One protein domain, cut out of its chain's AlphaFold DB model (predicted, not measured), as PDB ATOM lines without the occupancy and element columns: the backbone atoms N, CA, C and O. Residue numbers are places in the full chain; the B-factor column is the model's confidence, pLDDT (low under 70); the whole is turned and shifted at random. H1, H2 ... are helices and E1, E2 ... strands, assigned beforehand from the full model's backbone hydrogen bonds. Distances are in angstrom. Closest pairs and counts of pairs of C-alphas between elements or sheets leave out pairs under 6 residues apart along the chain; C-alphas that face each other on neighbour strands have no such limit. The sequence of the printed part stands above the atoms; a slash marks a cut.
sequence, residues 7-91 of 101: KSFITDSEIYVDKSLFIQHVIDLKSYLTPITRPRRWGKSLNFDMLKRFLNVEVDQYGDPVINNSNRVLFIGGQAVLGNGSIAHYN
ATOM      1  N   LYS A   7     131.842 140.181 129.990       79.44
ATOM      2  CA  LYS A   7     131.959 138.972 130.805       79.44
ATOM      3  C   LYS A   7     133.069 139.097 131.851       79.44
ATOM      4  O   LYS A   7     132.818 138.798 133.014       79.44
ATOM      5  N   SER A   8     134.249 139.591 131.464       78.56
ATOM      6  CA  SER A   8     135.333 139.856 132.423       78.56
ATOM      7  C   SER A   8     134.959 140.970 133.401       78.56
ATOM      8  O   SER A   8     135.225 140.859 134.584       78.56
ATOM      9  N   PHE A   9     134.271 142.023 132.948       78.50
ATOM     10  CA  PHE A   9     133.849 143.107 133.843       78.50
ATOM     11  C   PHE A   9     132.852 142.639 134.909       78.50
ATOM     12  O   PHE A   9     133.036 142.941 136.081       78.50
ATOM     13  N   ILE A  10     131.812 141.897 134.529       76.56
ATOM     14  CA  ILE A  10     130.802 141.418 135.485       76.56
ATOM     15  C   ILE A  10     131.404 140.399 136.464       76.56
ATOM     16  O   ILE A  10     130.978 140.339 137.612       76.56
ATOM     17  N   THR A  11     132.381 139.602 136.018       75.00
ATOM     18  CA  THR A  11     132.986 138.548 136.849       75.00
ATOM     19  C   THR A  11     134.086 139.090 137.766       75.00
ATOM     20  O   THR A  11     134.140 138.713 138.931       75.00
ATOM     21  N   ASP A  12     134.938 139.986 137.259       75.19
ATOM     22  CA  ASP A  12     136.200 140.360 137.912       75.19
ATOM     23  C   ASP A  12     136.174 141.758 138.557       75.19
ATOM     24  O   ASP A  12     137.119 142.122 139.257       75.19
ATOM     25  N   SER A  13     135.143 142.580 138.311       68.69
ATOM     26  CA  SER A  13     135.078 143.952 138.837       68.69
ATOM     27  C   SER A  13     133.977 144.137 139.881       68.69
ATOM     28  O   SER A  13     132.823 143.775 139.667       68.69
ATOM     29  N   GLU A  14     134.326 144.779 140.997       61.78
ATOM     30  CA  GLU A  14     133.361 145.190 142.028       61.78
ATOM     31  C   GLU A  14     132.516 146.398 141.590       61.78
ATOM     32  O   GLU A  14     131.424 146.633 142.110       61.78
ATOM     33  N   ILE A  15     133.019 147.179 140.626       61.16
ATOM     34  CA  ILE A  15     132.386 148.403 140.138       61.16
ATOM     35  C   ILE A  15     132.209 148.307 138.627       61.16
ATOM     36  O   ILE A  15     133.157 148.435 137.851       61.16
ATOM     37  N   TYR A  16     130.953 148.170 138.215       69.25
ATOM     38  CA  TYR A  16     130.546 148.177 136.822       69.25
ATOM     39  C   TYR A  16     129.476 149.245 136.590       69.25
ATOM     40  O   TYR A  16     128.529 149.386 137.365       69.25
ATOM     41  N   VAL A  17     129.625 150.012 135.508       68.25
ATOM     42  CA  VAL A  17     128.624 151.011 135.118       68.25
ATOM     43  C   VAL A  17     127.591 150.336 134.227       68.25
ATOM     44  O   VAL A  17     127.858 150.121 133.045       68.25
ATOM     45  N   ASP A  18     126.418 150.056 134.791       71.75
ATOM     46  CA  ASP A  18     125.255 149.561 134.056       71.75
ATOM     47  C   ASP A  18     124.812 150.579 132.994       71.75
ATOM     48  O   ASP A  18     124.705 151.782 133.248       71.75
ATOM     49  N   LYS A  19     124.617 150.099 131.766       76.69
ATOM     50  CA  LYS A  19     124.203 150.902 130.607       76.69
ATOM     51  C   LYS A  19     123.014 150.301 129.881       76.69
ATOM     52  O   LYS A  19     122.793 150.607 128.713       76.69
ATOM     53  N   SER A  20     122.223 149.490 130.567       77.56
ATOM     54  CA  SER A  20     120.993 148.925 130.012       77.56
ATOM     55  C   SER A  20     120.036 150.022 129.508       77.56
ATOM     56  O   SER A  20     119.469 149.877 128.430       77.56
ATOM     57  N   LEU A  21     119.978 151.191 130.166       78.56
ATOM     58  CA  LEU A  21     119.215 152.361 129.679       78.56
ATOM     59  C   LEU A  21     119.712 152.911 128.340       78.56
ATOM     60  O   LEU A  21     118.932 153.421 127.546       78.56
ATOM     61  N   PHE A  22     121.014 152.825 128.067       78.75
ATOM     62  CA  PHE A  22     121.541 153.222 126.765       78.75
ATOM     63  C   PHE A  22     121.088 152.247 125.674       78.75
ATOM     64  O   PHE A  22     120.763 152.680 124.575       78.75
ATOM     65  N   ILE A  23     121.031 150.947 125.980       80.88
ATOM     66  CA  ILE A  23     120.511 149.931 125.057       80.88
ATOM     67  C   ILE A  23     119.034 150.200 124.762       80.88
ATOM     68  O   ILE A  23     118.660 150.268 123.597       80.88
ATOM     69  N   GLN A  24     118.229 150.431 125.802       81.56
ATOM     70  CA  GLN A  24     116.827 150.823 125.662       81.56
ATOM     71  C   GLN A  24     116.686 152.074 124.791       81.56
ATOM     72  O   GLN A  24     115.976 152.054 123.793       81.56
ATOM     73  N   HIS A  25     117.441 153.131 125.097       81.25
ATOM     74  CA  HIS A  25     117.408 154.369 124.328       81.25
ATOM     75  C   HIS A  25     117.756 154.156 122.851       81.25
ATOM     76  O   HIS A  25     117.126 154.758 121.992       81.25
ATOM     77  N   VAL A  26     118.730 153.292 122.541       81.38
ATOM     78  CA  VAL A  26     119.089 152.936 121.158       81.38
ATOM     79  C   VAL A  26     117.956 152.187 120.447       81.38
ATOM     80  O   VAL A  26     117.772 152.404 119.255       81.38
ATOM     81  N   ILE A  27     117.205 151.335 121.149       81.62
ATOM     82  CA  ILE A  27     116.052 150.604 120.593       81.62
ATOM     83  C   ILE A  27     114.862 151.548 120.363       81.62
ATOM     84  O   ILE A  27     114.194 151.462 119.333       81.62
ATOM     85  N   ASP A  28     114.625 152.473 121.294       83.50
ATOM     86  CA  ASP A  28     113.521 153.435 121.233       83.50
ATOM     87  C   ASP A  28     113.778 154.561 120.223       83.50
ATOM     88  O   ASP A  28     112.851 155.064 119.579       83.50
ATOM     89  N   LEU A  29     115.047 154.943 120.041       79.88
ATOM     90  CA  LEU A  29     115.498 155.781 118.937       79.88
ATOM     91  C   LEU A  29     115.293 155.010 117.633       79.88
ATOM     92  O   LEU A  29     116.201 154.366 117.116       79.88
ATOM     93  N   LYS A  30     114.105 155.153 117.040       70.12
ATOM     94  CA  LYS A  30     113.779 154.745 115.662       70.12
ATOM     95  C   LYS A  30     114.550 155.577 114.619       70.12
ATOM     96  O   LYS A  30     113.980 156.049 113.639       70.12
ATOM     97  N   SER A  31     115.833 155.833 114.857       77.19
ATOM     98  CA  SER A  31     116.719 156.596 113.991       77.19
ATOM     99  C   SER A  31     117.559 155.642 113.147       77.19
ATOM    100  O   SER A  31     118.025 154.610 113.626       77.19
ATOM    101  N   TYR A  32     117.776 155.999 111.883       74.50
ATOM    102  CA  TYR A  32     118.628 155.230 110.975       74.50
ATOM    103  C   TYR A  32     120.120 155.302 111.360       74.50
ATOM    104  O   TYR A  32     120.895 154.401 111.050       74.50
ATOM    105  N   LEU A  33     120.532 156.374 112.046       75.25
ATOM    106  CA  LEU A  33     121.915 156.609 112.444       75.25
ATOM    107  C   LEU A  33     121.961 157.279 113.819       75.25
ATOM    108  O   LEU A  33     121.660 158.464 113.948       75.25
ATOM    109  N   THR A  34     122.430 156.540 114.824       76.81
ATOM    110  CA  THR A  34     122.614 157.049 116.189       76.81
ATOM    111  C   THR A  34     124.108 157.282 116.464       76.81
ATOM    112  O   THR A  34     124.840 156.323 116.734       76.81
ATOM    113  N   PRO A  35     124.618 158.528 116.393       70.69
ATOM    114  CA  PRO A  35     126.030 158.806 116.635       70.69
ATOM    115  C   PRO A  35     126.388 158.629 118.116       70.69
ATOM    116  O   PRO A  35     125.968 159.394 118.982       70.69
ATOM    117  N   ILE A  36     127.245 157.651 118.416       71.31
ATOM    118  CA  ILE A  36     127.807 157.453 119.760       71.31
ATOM    119  C   ILE A  36     129.029 158.372 119.924       71.31
ATOM    120  O   ILE A  36     130.190 157.952 119.827       71.31
ATOM    121  N   THR A  37     128.778 159.661 120.160       63.06
ATOM    122  CA  THR A  37     129.838 160.636 120.449       63.06
ATOM    123  C   THR A  37     130.491 160.279 121.789       63.06
ATOM    124  O   THR A  37     129.818 159.934 122.761       63.06
ATOM    125  N   ARG A  38     131.834 160.227 121.857       61.84
ATOM    126  CA  ARG A  38     132.497 160.012 123.162       61.84
ATOM    127  C   ARG A  38     133.990 160.367 123.189       61.84
ATOM    128  O   ARG A  38     134.705 159.938 122.279       61.84
ATOM    129  N   PRO A  39     134.472 161.006 124.268       63.78
ATOM    130  CA  PRO A  39     135.887 161.094 124.618       63.78
ATOM    131  C   PRO A  39     136.557 159.720 124.799       63.78
ATOM    132  O   PRO A  39     135.903 158.685 124.986       63.78
ATOM    133  N   ARG A  40     137.891 159.696 124.736       71.69
ATOM    134  CA  ARG A  40     138.712 158.485 124.904       71.69
ATOM    135  C   ARG A  40     138.535 157.902 126.321       71.69
ATOM    136  O   ARG A  40     138.393 158.647 127.281       71.69
ATOM    137  N   ARG A  41     138.575 156.566 126.453       70.06
ATOM    138  CA  ARG A  41     138.476 155.784 127.716       70.06
ATOM    139  C   ARG A  41     137.139 155.790 128.463       70.06
ATOM    140  O   ARG A  41     137.024 155.111 129.470       70.06
ATOM    141  N   TRP A  42     136.090 156.415 127.947       71.56
ATOM    142  CA  TRP A  42     134.769 156.343 128.583       71.56
ATOM    143  C   TRP A  42     134.026 155.009 128.356       71.56
ATOM    144  O   TRP A  42     132.802 154.979 128.365       71.56
ATOM    145  N   GLY A  43     134.713 153.898 128.082       71.62
ATOM    146  CA  GLY A  43     134.062 152.587 127.939       71.62
ATOM    147  C   GLY A  43     133.283 152.368 126.634       71.62
ATOM    148  O   GLY A  43     132.292 151.651 126.642       71.62
ATOM    149  N   LYS A  44     133.697 152.967 125.502       76.56
ATOM    150  CA  LYS A  44     133.073 152.717 124.178       76.56
ATOM    151  C   LYS A  44     133.030 151.226 123.825       76.56
ATOM    152  O   LYS A  44     131.967 150.727 123.476       76.56
ATOM    153  N   SER A  45     134.172 150.545 123.939       78.88
ATOM    154  CA  SER A  45     134.305 149.125 123.597       78.88
ATOM    155  C   SER A  45     133.382 148.256 124.445       78.88
ATOM    156  O   SER A  45     132.697 147.398 123.907       78.88
ATOM    157  N   LEU A  46     133.275 148.566 125.740       79.00
ATOM    158  CA  LEU A  46     132.370 147.883 126.657       79.00
ATOM    159  C   LEU A  46     130.901 148.065 126.252       79.00
ATOM    160  O   LEU A  46     130.164 147.089 126.239       79.00
ATOM    161  N   ASN A  47     130.471 149.271 125.849       79.25
ATOM    162  CA  ASN A  47     129.083 149.450 125.388       79.25
ATOM    163  C   ASN A  47     128.803 148.671 124.104       79.25
ATOM    164  O   ASN A  47     127.710 148.147 123.939       79.25
ATOM    165  N   PHE A  48     129.762 148.642 123.174       82.06
ATOM    166  CA  PHE A  48     129.592 147.878 121.944       82.06
ATOM    167  C   PHE A  48     129.543 146.381 122.234       82.06
ATOM    168  O   PHE A  48     128.733 145.696 121.626       82.06
ATOM    169  N   ASP A  49     130.345 145.878 123.173       85.44
ATOM    170  CA  ASP A  49     130.259 144.483 123.614       85.44
ATOM    171  C   ASP A  49     128.907 144.181 124.282       85.44
ATOM    172  O   ASP A  49     128.280 143.178 123.956       85.44
ATOM    173  N   MET A  50     128.387 145.083 125.126       83.62
ATOM    174  CA  MET A  50     127.036 144.946 125.688       83.62
ATOM    175  C   MET A  50     125.948 144.917 124.617       83.62
ATOM    176  O   MET A  50     125.114 144.022 124.633       83.62
ATOM    177  N   LEU A  51     125.952 145.880 123.688       85.44
ATOM    178  CA  LEU A  51     124.962 145.953 122.610       85.44
ATOM    179  C   LEU A  51     125.010 144.708 121.729       85.44
ATOM    180  O   LEU A  51     123.967 144.148 121.408       85.44
ATOM    181  N   LYS A  52     126.219 144.256 121.378       86.56
ATOM    182  CA  LYS A  52     126.414 143.009 120.639       86.56
ATOM    183  C   LYS A  52     125.786 141.849 121.396       86.56
ATOM    184  O   LYS A  52     124.946 141.172 120.835       86.56
ATOM    185  N   ARG A  53     126.126 141.641 122.668       86.94
ATOM    186  CA  ARG A  53     125.588 140.525 123.467       86.94
ATOM    187  C   ARG A  53     124.082 140.609 123.687       86.94
ATOM    188  O   ARG A  53     123.432 139.579 123.771       86.94
ATOM    189  N   PHE A  54     123.540 141.818 123.782       85.88
ATOM    190  CA  PHE A  54     122.110 142.032 123.960       85.88
ATOM    191  C   PHE A  54     121.311 141.689 122.696       85.88
ATOM    192  O   PHE A  54     120.271 141.047 122.784       85.88
ATOM    193  N   LEU A  55     121.794 142.115 121.525       84.25
ATOM    194  CA  LEU A  55     121.099 141.927 120.247       84.25
ATOM    195  C   LEU A  55     121.438 140.600 119.560       84.25
ATOM    196  O   LEU A  55     120.720 140.184 118.655       84.25
ATOM    197  N   ASN A  56     122.543 139.961 119.938       85.94
ATOM    198  CA  ASN A  56     123.020 138.764 119.267       85.94
ATOM    199  C   ASN A  56     122.364 137.500 119.831       85.94
ATOM    200  O   ASN A  56     122.398 137.223 121.034       85.94
ATOM    201  N   VAL A  57     121.842 136.689 118.919       81.25
ATOM    202  CA  VAL A  57     121.479 135.303 119.190       81.25
ATOM    203  C   VAL A  57     122.705 134.464 118.852       81.25
ATOM    204  O   VAL A  57     123.160 134.477 117.713       81.25
ATOM    205  N   GLU A  58     123.275 133.768 119.837       80.69
ATOM    206  CA  GLU A  58     124.355 132.821 119.556       80.69
ATOM    207  C   GLU A  58     123.815 131.733 118.632       80.69
ATOM    208  O   GLU A  58     122.827 131.077 118.954       80.69
ATOM    209  N   VAL A  59     124.457 131.586 117.480       83.56
ATOM    210  CA  VAL A  59     124.153 130.566 116.482       83.56
ATOM    211  C   VAL A  59     125.355 129.653 116.322       83.56
ATOM    212  O   VAL A  59     126.499 130.075 116.524       83.56
ATOM    213  N   ASP A  60     125.099 128.396 115.997       83.50
ATOM    214  CA  ASP A  60     126.148 127.449 115.663       83.50
ATOM    215  C   ASP A  60     126.680 127.673 114.233       83.50
ATOM    216  O   ASP A  60     126.301 128.610 113.525       83.50
ATOM    217  N   GLN A  61     127.593 126.807 113.794       85.81
ATOM    218  CA  GLN A  61     128.187 126.876 112.456       85.81
ATOM    219  C   GLN A  61     127.186 126.644 111.307       85.81
ATOM    220  O   GLN A  61     127.519 126.917 110.154       85.81
ATOM    221  N   TYR A  62     125.991 126.136 111.609       88.31
ATOM    222  CA  TYR A  62     124.912 125.875 110.660       88.31
ATOM    223  C   TYR A  62     123.838 126.974 110.684       88.31
ATOM    224  O   TYR A  62     122.970 126.997 109.814       88.31
ATOM    225  N   GLY A  63     123.945 127.931 111.613       82.94
ATOM    226  CA  GLY A  63     122.991 129.024 111.787       82.94
ATOM    227  C   GLY A  63     121.850 128.695 112.749       82.94
ATOM    228  O   GLY A  63     120.937 129.511 112.890       82.94
ATOM    229  N   ASP A  64     121.898 127.547 113.425       85.56
ATOM    230  CA  ASP A  64     120.879 127.150 114.390       85.56
ATOM    231  C   ASP A  64     121.123 127.836 115.747       85.56
ATOM    232  O   ASP A  64     122.271 127.930 116.199       85.56
ATOM    233  N   PRO A  65     120.073 128.333 116.433       81.38
ATOM    234  CA  PRO A  65     120.227 128.974 117.734       81.38
ATOM    235  C   PRO A  65     120.831 128.030 118.777       81.38
ATOM    236  O   PRO A  65     120.306 126.951 119.059       81.38
ATOM    237  N   VAL A  66     121.900 128.477 119.433       82.56
ATOM    238  CA  VAL A  66     122.511 127.763 120.552       82.56
ATOM    239  C   VAL A  66     121.583 127.866 121.762       82.56
ATOM    240  O   VAL A  66     121.406 128.934 122.350       82.56
ATOM    241  N   ILE A  67     121.005 126.732 122.164       66.81
ATOM    242  CA  ILE A  67     120.036 126.632 123.272       66.81
ATOM    243  C   ILE A  67     120.628 127.152 124.599       66.81
ATOM    244  O   ILE A  67     119.921 127.752 125.406       66.81
ATOM    245  N   ASN A  68     121.942 127.001 124.796       68.06
ATOM    246  CA  ASN A  68     122.669 127.460 125.985       68.06
ATOM    247  C   ASN A  68     123.286 128.862 125.825       68.06
ATOM    248  O   ASN A  68     124.370 129.120 126.352       68.06
ATOM    249  N   ASN A  69     122.626 129.773 125.102       71.31
ATOM    250  CA  ASN A  69     123.107 131.145 124.953       71.31
ATOM    251  C   ASN A  69     123.187 131.850 126.320       71.31
ATOM    252  O   ASN A  69     122.183 132.239 126.925       71.31
ATOM    253  N   SER A  70     124.417 132.041 126.794       75.38
ATOM    254  CA  SER A  70     124.698 132.633 128.104       75.38
ATOM    255  C   SER A  70     124.492 134.150 128.147       75.38
ATOM    256  O   SER A  70     124.463 134.726 129.235       75.38
ATOM    257  N   ASN A  71     124.303 134.814 126.997       84.50
ATOM    258  CA  ASN A  71     124.225 136.274 126.944       84.50
ATOM    259  C   ASN A  71     123.045 136.820 127.739       84.50
ATOM    260  O   ASN A  71     123.208 137.825 128.419       84.50
ATOM    261  N   ARG A  72     121.892 136.137 127.741       81.56
ATOM    262  CA  ARG A  72     120.734 136.564 128.540       81.56
ATOM    263  C   ARG A  72     121.090 136.652 130.025       81.56
ATOM    264  O   ARG A  72     120.787 137.658 130.665       81.56
ATOM    265  N   VAL A  73     121.779 135.637 130.547       84.00
ATOM    266  CA  VAL A  73     122.170 135.527 131.964       84.00
ATOM    267  C   VAL A  73     123.077 136.688 132.397       84.00
ATOM    268  O   VAL A  73     122.994 137.124 133.540       84.00
ATOM    269  N   LEU A  74     123.864 137.262 131.479       83.12
ATOM    270  CA  LEU A  74     124.706 138.436 131.757       83.12
ATOM    271  C   LEU A  74     123.902 139.700 132.114       83.12
ATOM    272  O   LEU A  74     124.460 140.609 132.722       83.12
ATOM    273  N   PHE A  75     122.619 139.780 131.741       82.81
ATOM    274  CA  PHE A  75     121.760 140.937 132.024       82.81
ATOM    275  C   PHE A  75     120.758 140.653 133.146       82.81
ATOM    276  O   PHE A  75     120.617 141.452 134.074       82.81
ATOM    277  N   ILE A  76     120.067 139.510 133.079       82.69
ATOM    278  CA  ILE A  76     119.010 139.158 134.044       82.69
ATOM    279  C   ILE A  76     119.546 138.523 135.333       82.69
ATOM    280  O   ILE A  76     118.800 138.402 136.301       82.69
ATOM    281  N   GLY A  77     120.824 138.139 135.356       81.81
ATOM    282  CA  GLY A  77     121.413 137.352 136.433       81.81
ATOM    283  C   GLY A  77     121.013 135.873 136.386       81.81
ATOM    284  O   GLY A  77     120.213 135.438 135.558       81.81
ATOM    285  N   GLY A  78     121.595 135.078 137.277       84.75
ATOM    286  CA  GLY A  78     121.380 133.633 137.360       84.75
ATOM    287  C   GLY A  78     122.659 132.839 137.119       84.75
ATOM    288  O   GLY A  78     123.764 133.340 137.310       84.75
ATOM    289  N   GLN A  79     122.515 131.577 136.728       84.94
ATOM    290  CA  GLN A  79     123.639 130.658 136.559       84.94
ATOM    291  C   GLN A  79     123.857 130.342 135.081       84.94
ATOM    292  O   GLN A  79     122.897 130.091 134.355       84.94
ATOM    293  N   ALA A  80     125.114 130.329 134.641       81.62
ATOM    294  CA  ALA A  80     125.480 129.829 133.320       81.62
ATOM    295  C   ALA A  80     126.632 128.830 133.423       81.62
ATOM    296  O   ALA A  80     127.588 129.037 134.175       81.62
ATOM    297  N   VAL A  81     126.547 127.756 132.639       79.62
ATOM    298  CA  VAL A  81     127.625 126.773 132.508       79.62
ATOM    299  C   VAL A  81     128.683 127.340 131.565       79.62
ATOM    300  O   VAL A  81     128.394 127.723 130.431       79.62
ATOM    301  N   LEU A  82     129.916 127.434 132.047       75.81
ATOM    302  CA  LEU A  82     131.071 127.858 131.268       75.81
ATOM    303  C   LEU A  82     131.595 126.699 130.406       75.81
ATOM    304  O   LEU A  82     131.361 125.531 130.702       75.81
ATOM    305  N   GLY A  83     132.366 127.009 129.357       68.06
ATOM    306  CA  GLY A  83     132.908 126.000 128.431       68.06
ATOM    307  C   GLY A  83     133.842 124.958 129.070       68.06
ATOM    308  O   GLY A  83     134.137 123.944 128.454       68.06
ATOM    309  N   ASN A  84     134.282 125.184 130.310       76.69
ATOM    310  CA  ASN A  84     135.049 124.238 131.125       76.69
ATOM    311  C   ASN A  84     134.168 123.399 132.082       76.69
ATOM    312  O   ASN A  84     134.702 122.727 132.959       76.69
ATOM    313  N   GLY A  85     132.838 123.482 131.976       75.81
ATOM    314  CA  GLY A  85     131.878 122.780 132.837       75.81
ATOM    315  C   GLY A  85     131.629 123.428 134.204       75.81
ATOM    316  O   GLY A  85     130.763 122.965 134.941       75.81
ATOM    317  N   SER A  86     132.345 124.501 134.557       80.75
ATOM    318  CA  SER A  86     132.106 125.222 135.813       80.75
ATOM    319  C   SER A  86     130.858 126.105 135.732       80.75
ATOM    320  O   SER A  86     130.513 126.620 134.667       80.75
ATOM    321  N   ILE A  87     130.173 126.284 136.860       81.94
ATOM    322  CA  ILE A  87     128.980 127.128 136.953       81.94
ATOM    323  C   ILE A  87     129.405 128.524 137.404       81.94
ATOM    324  O   ILE A  87     129.967 128.684 138.486       81.94
ATOM    325  N   ALA A  88     129.118 129.536 136.587       82.00
ATOM    326  CA  ALA A  88     129.283 130.936 136.954       82.00
ATOM    327  C   ALA A  88     127.951 131.519 137.430       82.00
ATOM    328  O   ALA A  88     126.921 131.345 136.773       82.00
ATOM    329  N   HIS A  89     127.984 132.220 138.564       83.00
ATOM    330  CA  HIS A  89     126.840 132.947 139.103       83.00
ATOM    331  C   HIS A  89     126.948 134.429 138.739       83.00
ATOM    332  O   HIS A  89     127.925 135.089 139.088       83.00
ATOM    333  N   TYR A  90     125.934 134.952 138.060       83.19
ATOM    334  CA  TYR A  90     125.855 136.339 137.627       83.19
ATOM    335  C   TYR A  90     124.780 137.074 138.416       83.19
ATOM    336  O   TYR A  90     123.644 136.615 138.539       83.19
ATOM    337  N   ASN A  91     125.136 138.246 138.932       79.56
ATOM    338  CA  ASN A  91     124.162 139.142 139.536       79.56
ATOM    339  C   ASN A  91     123.360 139.844 138.439       79.56
ATOM    340  O   ASN A  91     123.900 140.193 137.388       79.56
TER     341      ASN A  91
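AT A GLANCE: This is residues 7 to 91 of the 101 residues of the protein "AAA-ATPase_like domain-containing protein" of Midichloria mitochondrii (strain IricVA) (UniProt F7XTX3). A two-strand hairpin, E1 and E2, makes one end of a loose, open frame; short H1 and H4 sit beside it, H3 lies near the middle and H2 towards the other end. Residues 37 to 42 stick out. The 85 printed residues include four named helices, then two antiparallel strands; the class is mixed, with under half in named elements. It is only just loose, close to compact: radius of gyration of the C-alphas 14.7 A, spans 40 by 35 by 20 A.

IN THESE COORDINATES: E1 is residues 78 to 81, 10.5 A; E2, residues 87 to 90, 9.7 A, ends at C-alpha (125.855, 136.339, 137.627). H4 is residues 73 to 76, 5.2 A; H3, 44 to 55, 16.6 A; H2, 20 to 28, 12.4 A. H1, residues 7 to 12, 8.4 A, begins at C-alpha (131.959, 138.972, 130.805).

HOW THE PARTS SIT: In the hairpin of E1 and E2, antiparallel at 149 degrees, N 80 and O 88 are within hydrogen-bond range at 3.0 A. The closest C-alphas of H4 and E2, Leu 74 and Tyr 90, are 6.3 A apart. H2 and H3 are close but not clearly touching, their closest C-alphas, Ile 23 and Leu 51, 6.5 A apart. H1, H2 and H3 have every O i to N i+4 pair within hydrogen-bond range; H4 is too short for one.

THE WHOLE: The printed part has no cut. The links H2 to H3 and H3 to H4 are long. Eleven residues have pLDDT under 70, among them 13 to 17.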